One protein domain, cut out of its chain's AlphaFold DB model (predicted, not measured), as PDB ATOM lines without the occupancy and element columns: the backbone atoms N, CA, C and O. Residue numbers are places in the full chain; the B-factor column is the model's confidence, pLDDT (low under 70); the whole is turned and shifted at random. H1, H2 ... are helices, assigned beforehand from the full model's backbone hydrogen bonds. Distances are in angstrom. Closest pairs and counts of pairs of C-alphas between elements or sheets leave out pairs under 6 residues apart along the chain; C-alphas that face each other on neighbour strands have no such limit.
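What this domain is: This is residues 13 to 57 of the 90 residues of an uncharacterized protein of Paenisporosarcina sp. HGH0030 (UniProt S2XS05). Two helices, H1 and then the longer H2, stand about perpendicular, and the start of H2 meets the end of H1. The long loop between them swings out beyond H1 and folds back, and H2 sticks out from this corner as a free arm with residues 44 to 56. The printed part has 45 residues and is all helix, with no named strand. It is loose, with a radius of gyration of the C-alphas of 12.2 A, and flat, spanning 30 by 29 by 13 A.

Where its parts are: Find C-alpha 17 at (30.051, -14.750, 50.492); from there H1 runs through residues 17 to 27. H2, residues 39 to 56, measures 25.7 A from first to last C-alpha and ends at (31.195, 4.030, 26.822).

How they stand to each other: Look at Ala 26 and Phe 39: their C-alphas, the closest of H1 and H2, are 5.5 A apart. The helices touch, H2 with residues 39 to 42 alone, and their lines are about perpendicular at 76 degrees. In both, every O i to N i+4 pair is within hydrogen-bond range.

The domain as a whole: The C-alphas farthest apart, of Thr 15 and Phe 56, are 34.4 A apart. The printed part has no cut, and H1 to H2 is a long link of 11 residues. Confidence is under 70 at residues 56 to 57.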
ATOM      1  N   ASN A  13      38.811 -12.314  50.742       91.00
ATOM      2  CA  ASN A  13      38.456 -12.976  51.981       91.00
ATOM      3  C   ASN A  13      37.551 -14.184  51.710       91.00
ATOM      4  O   ASN A  13      36.412 -14.043  51.287       91.00
ATOM      5  N   LEU A  14      38.028 -15.385  52.036       88.69
ATOM      6  CA  LEU A  14      37.257 -16.622  51.860       88.69
ATOM      7  C   LEU A  14      36.150 -16.821  52.904       88.69
ATOM      8  O   LEU A  14      35.503 -17.863  52.898       88.69
ATOM      9  N   THR A  15      35.936 -15.866  53.810       94.62
ATOM     10  CA  THR A  15      34.743 -15.834  54.665       94.62
ATOM     11  C   THR A  15      33.646 -14.933  54.105       94.62
ATOM     12  O   THR A  15      32.536 -14.957  54.629       94.62
ATOM     13  N   ASP A  16      33.949 -14.104  53.103       95.25
ATOM     14  CA  ASP A  16      32.966 -13.232  52.467       95.25
ATOM     15  C   ASP A  16      32.232 -14.002  51.361       95.25
ATOM     16  O   ASP A  16      32.843 -14.581  50.461       95.25
ATOM     17  N   GLU A  17      30.902 -14.020  51.431       94.19
ATOM     18  CA  GLU A  17      30.051 -14.750  50.492       94.19
ATOM     19  C   GLU A  17      30.235 -14.275  49.041       94.19
ATOM     20  O   GLU A  17      30.181 -15.082  48.108       94.19
ATOM     21  N   LEU A  18      30.466 -12.978  48.827       91.00
ATOM     22  CA  LEU A  18      30.646 -12.420  47.487       91.00
ATOM     23  C   LEU A  18      31.985 -12.845  46.883       91.00
ATOM     24  O   LEU A  18      32.035 -13.229  45.710       91.00
ATOM     25  N   ASP A  19      33.047 -12.850  47.689       90.69
ATOM     26  CA  ASP A  19      34.374 -13.300  47.265       90.69
ATOM     27  C   ASP A  19      34.374 -14.799  46.932       90.69
ATOM     28  O   ASP A  19      34.947 -15.207  45.916       90.69
ATOM     29  N   ILE A  20      33.666 -15.612  47.725       92.12
ATOM     30  CA  ILE A  20      33.481 -17.046  47.456       92.12
ATOM     31  C   ILE A  20      32.743 -17.254  46.129       92.12
ATOM     32  O   ILE A  20      33.241 -17.966  45.255       92.12
ATOM     33  N   LYS A  21      31.593 -16.597  45.924       90.56
ATOM     34  CA  LYS A  21      30.818 -16.710  44.672       90.56
ATOM     35  C   LYS A  21      31.640 -16.309  43.450       90.56
ATOM     36  O   LYS A  21      31.549 -16.934  42.389       90.56
ATOM     37  N   MET A  22      32.457 -15.266  43.584       89.25
ATOM     38  CA  MET A  22      33.339 -14.820  42.513       89.25
ATOM     39  C   MET A  22      34.432 -15.854  42.207       89.25
ATOM     40  O   MET A  22      34.740 -16.085  41.032       89.25
ATOM     41  N   LEU A  23      34.993 -16.502  43.233       90.50
ATOM     42  CA  LEU A  23      35.963 -17.584  43.077       90.50
ATOM     43  C   LEU A  23      35.345 -18.792  42.369       90.50
ATOM     44  O   LEU A  23      35.871 -19.221  41.341       90.50
ATOM     45  N   GLU A  24      34.195 -19.274  42.835       90.31
ATOM     46  CA  GLU A  24      33.468 -20.390  42.218       90.31
ATOM     47  C   GLU A  24      33.174 -20.126  40.739       90.31
ATOM     48  O   GLU A  24      33.347 -20.992  39.878       90.31
ATOM     49  N   HIS A  25      32.759 -18.902  40.411       87.69
ATOM     50  CA  HIS A  25      32.486 -18.529  39.032       87.69
ATOM     51  C   HIS A  25      33.750 -18.517  38.159       87.69
ATOM     52  O   HIS A  25      33.696 -18.881  36.980       87.69
ATOM     53  N   ALA A  26      34.899 -18.135  38.717       86.88
ATOM     54  CA  ALA A  26      36.175 -18.178  38.012       86.88
ATOM     55  C   ALA A  26      36.692 -19.610  37.799       86.88
ATOM     56  O   ALA A  26      37.341 -19.883  36.785       86.88
ATOM     57  N   GLU A  27      36.408 -20.520  38.732       86.62
ATOM     58  CA  GLU A  27      36.812 -21.924  38.638       86.62
ATOM     59  C   GLU A  27      36.044 -22.709  37.570       86.62
ATOM     60  O   GLU A  27      36.551 -23.727  37.078       86.62
ATOM     61  N   LYS A  28      34.866 -22.222  37.153       85.44
ATOM     62  CA  LYS A  28      34.119 -22.791  36.025       85.44
ATOM     63  C   LYS A  28      34.994 -22.834  34.772       85.44
ATOM     64  O   LYS A  28      35.731 -21.897  34.445       85.44
ATOM     65  N   LEU A  29      34.899 -23.945  34.041       79.50
ATOM     66  CA  LEU A  29      35.631 -24.122  32.792       79.50
ATOM     67  C   LEU A  29      35.226 -23.031  31.806       79.50
ATOM     68  O   LEU A  29      34.046 -22.737  31.614       79.50
ATOM     69  N   ASN A  30      36.221 -22.420  31.169       76.75
ATOM     70  CA  ASN A  30      35.940 -21.492  30.093       76.75
ATOM     71  C   ASN A  30      35.282 -22.270  28.939       76.75
ATOM     72  O   ASN A  30      35.957 -23.138  28.389       76.75
ATOM     73  N   PRO A  31      34.042 -21.954  28.525       78.31
ATOM     74  CA  PRO A  31      33.336 -22.716  27.493       78.31
ATOM     75  C   PRO A  31      34.089 -22.765  26.157       78.31
ATOM     76  O   PRO A  31      33.931 -23.708  25.397       78.31
ATOM     77  N   ILE A  32      34.947 -21.774  25.887       82.25
ATOM     78  CA  ILE A  32      35.713 -21.686  24.638       82.25
ATOM     79  C   ILE A  32      36.994 -22.525  24.694       82.25
ATOM     80  O   ILE A  32      37.355 -23.179  23.724       82.25
ATOM     81  N   SER A  33      37.721 -22.485  25.817       82.81
ATOM     82  CA  SER A  33      39.046 -23.118  25.915       82.81
ATOM     83  C   SER A  33      39.053 -24.420  26.711       82.81
ATOM     84  O   SER A  33      40.109 -25.031  26.832       82.81
ATOM     85  N   ASN A  34      37.923 -24.782  27.323       84.06
ATOM     86  CA  ASN A  34      37.740 -25.903  28.244       84.06
ATOM     87  C   ASN A  34      38.829 -26.008  29.332       84.06
ATOM     88  O   ASN A  34      39.224 -27.089  29.761       84.06
ATOM     89  N   LYS A  35      39.360 -24.856  29.757       83.81
ATOM     90  CA  LYS A  35      40.401 -24.727  30.785       83.81
ATOM     91  C   LYS A  35      39.865 -23.879  31.927       83.81
ATOM     92  O   LYS A  35      39.079 -22.957  31.691       83.81
ATOM     93  N   LYS A  36      40.324 -24.166  33.147       78.88
ATOM     94  CA  LYS A  36      40.063 -23.312  34.311       78.88
ATOM     95  C   LYS A  36      40.649 -21.924  34.070       78.88
ATOM     96  O   LYS A  36      41.739 -21.791  33.503       78.88
ATOM     97  N   ARG A  37      39.922 -20.883  34.474       84.38
ATOM     98  CA  ARG A  37      40.422 -19.510  34.386       84.38
ATOM     99  C   ARG A  37      41.327 -19.245  35.584       84.38
ATOM    100  O   ARG A  37      41.110 -19.757  36.675       84.38
ATOM    101  N   ASN A  38      42.360 -18.433  35.383       88.94
ATOM    102  CA  ASN A  38      43.120 -17.904  36.507       88.94
ATOM    103  C   ASN A  38      42.275 -16.822  37.192       88.94
ATOM    104  O   ASN A  38      41.880 -15.861  36.529       88.94
ATOM    105  N   PHE A  39      42.023 -16.981  38.491       87.94
ATOM    106  CA  PHE A  39      41.151 -16.103  39.267       87.94
ATOM    107  C   PHE A  39      41.562 -14.626  39.181       87.94
ATOM    108  O   PHE A  39      40.767 -13.794  38.756       87.94
ATOM    109  N   SER A  40      42.829 -14.291  39.447       88.00
ATOM    110  CA  SER A  40      43.303 -12.899  39.402       88.00
ATOM    111  C   SER A  40      43.143 -12.261  38.017       88.00
ATOM    112  O   SER A  40      42.737 -11.106  37.904       88.00
ATOM    113  N   LYS A  41      43.422 -13.012  36.941       87.62
ATOM    114  CA  LYS A  41      43.196 -12.533  35.564       87.62
ATOM    115  C   LYS A  41      41.711 -12.354  35.260       87.62
ATOM    116  O   LYS A  41      41.352 -11.433  34.531       87.62
ATOM    117  N   TYR A  42      40.870 -13.236  35.790       88.25
ATOM    118  CA  TYR A  42      39.429 -13.169  35.613       88.25
ATOM    119  C   TYR A  42      38.838 -11.924  36.284       88.25
ATOM    120  O   TYR A  42      38.178 -11.141  35.606       88.25
ATOM    121  N   VAL A  43      39.157 -11.687  37.559       88.44
ATOM    122  CA  VAL A  43      38.693 -10.504  38.302       88.44
ATOM    123  C   VAL A  43      39.181  -9.216  37.646       88.44
ATOM    124  O   VAL A  43      38.393  -8.307  37.402       88.44
ATOM    125  N   LYS A  44      40.463  -9.161  37.260       89.31
ATOM    126  CA  LYS A  44      41.006  -8.007  36.536       89.31
ATOM    127  C   LYS A  44      40.218  -7.715  35.256       89.31
ATOM    128  O   LYS A  44      39.903  -6.559  34.994       89.31
ATOM    129  N   LYS A  45      39.870  -8.751  34.487       88.44
ATOM    130  CA  LYS A  45      39.071  -8.591  33.271       88.44
ATOM    131  C   LYS A  45      37.672  -8.058  33.580       88.44
ATOM    132  O   LYS A  45      37.230  -7.170  32.872       88.44
ATOM    133  N   LEU A  46      36.995  -8.559  34.615       87.31
ATOM    134  CA  LEU A  46      35.680  -8.039  35.011       87.31
ATOM    135  C   LEU A  46      35.730  -6.541  35.321       87.31
ATOM    136  O   LEU A  46      34.928  -5.796  34.778       87.31
ATOM    137  N   ILE A  47      36.714  -6.105  36.110       89.12
ATOM    138  CA  ILE A  47      36.898  -4.687  36.453       89.12
ATOM    139  C   ILE A  47      37.174  -3.853  35.194       89.12
ATOM    140  O   ILE A  47      36.630  -2.767  35.028       89.12
ATOM    141  N   GLU A  48      38.010  -4.348  34.279       89.88
ATOM    142  CA  GLU A  48      38.288  -3.656  33.016       89.88
ATOM    143  C   GLU A  48      37.052  -3.556  32.111       89.88
ATOM    144  O   GLU A  48      36.867  -2.528  31.463       89.88
ATOM    145  N   GLU A  49      36.224  -4.603  32.049       88.88
ATOM    146  CA  GLU A  49      34.943  -4.580  31.334       88.88
ATOM    147  C   GLU A  49      33.981  -3.569  31.955       88.88
ATOM    148  O   GLU A  49      33.347  -2.822  31.218       88.88
ATOM    149  N   ASP A  50      33.902  -3.527  33.282       85.88
ATOM    150  CA  ASP A  50      33.015  -2.641  34.034       85.88
ATOM    151  C   ASP A  50      33.391  -1.168  33.824       85.88
ATOM    152  O   ASP A  50      32.597  -0.382  33.314       85.88
ATOM    153  N   ILE A  51      34.673  -0.832  34.015       88.44
ATOM    154  CA  ILE A  51      35.222   0.500  33.717       88.44
ATOM    155  C   ILE A  51      34.983   0.882  32.253       88.44
ATOM    156  O   ILE A  51      34.794   2.056  31.926       88.44
ATOM    157  N   ARG A  52      35.060  -0.084  31.331       87.50
ATOM    158  CA  ARG A  52      34.794   0.185  29.920       87.50
ATOM    159  C   ARG A  52      33.316   0.464  29.695       87.50
ATOM    160  O   ARG A  52      33.010   1.433  29.021       87.50
ATOM    161  N   ARG A  53      32.409  -0.325  30.261       83.31
ATOM    162  CA  ARG A  53      30.964  -0.081  30.146       83.31
ATOM    163  C   ARG A  53      30.609   1.313  30.649       83.31
ATOM    164  O   ARG A  53      30.041   2.080  29.885       83.31
ATOM    165  N   GLU A  54      31.098   1.707  31.823       75.88
ATOM    166  CA  GLU A  54      30.875   3.056  32.364       75.88
ATOM    167  C   GLU A  54      31.408   4.175  31.454       75.88
ATOM    168  O   GLU A  54      30.772   5.213  31.286       75.88
ATOM    169  N   LYS A  55      32.580   3.981  30.837       71.38
ATOM    170  CA  LYS A  55      33.190   4.988  29.950       71.38
ATOM    171  C   LYS A  55      32.502   5.116  28.597       71.38
ATOM    172  O   LYS A  55      32.596   6.174  27.979       71.38
ATOM    173  N   PHE A  56      31.886   4.044  28.109       61.12
ATOM    174  CA  PHE A  56      31.195   4.030  26.822       61.12
ATOM    175  C   PHE A  56      29.697   4.356  26.967       61.12
ATOM    176  O   PHE A  56      29.115   4.907  26.038       61.12
ATOM    177  N   GLU A  57      29.093   4.130  28.136       55.62
ATOM    178  CA  GLU A  57      27.697   4.467  28.462       55.62
ATOM    179  C   GLU A  57      27.550   5.885  29.045       55.62
ATOM    180  O   GLU A  57      26.742   6.143  29.938       55.62
TER     181      GLU A  57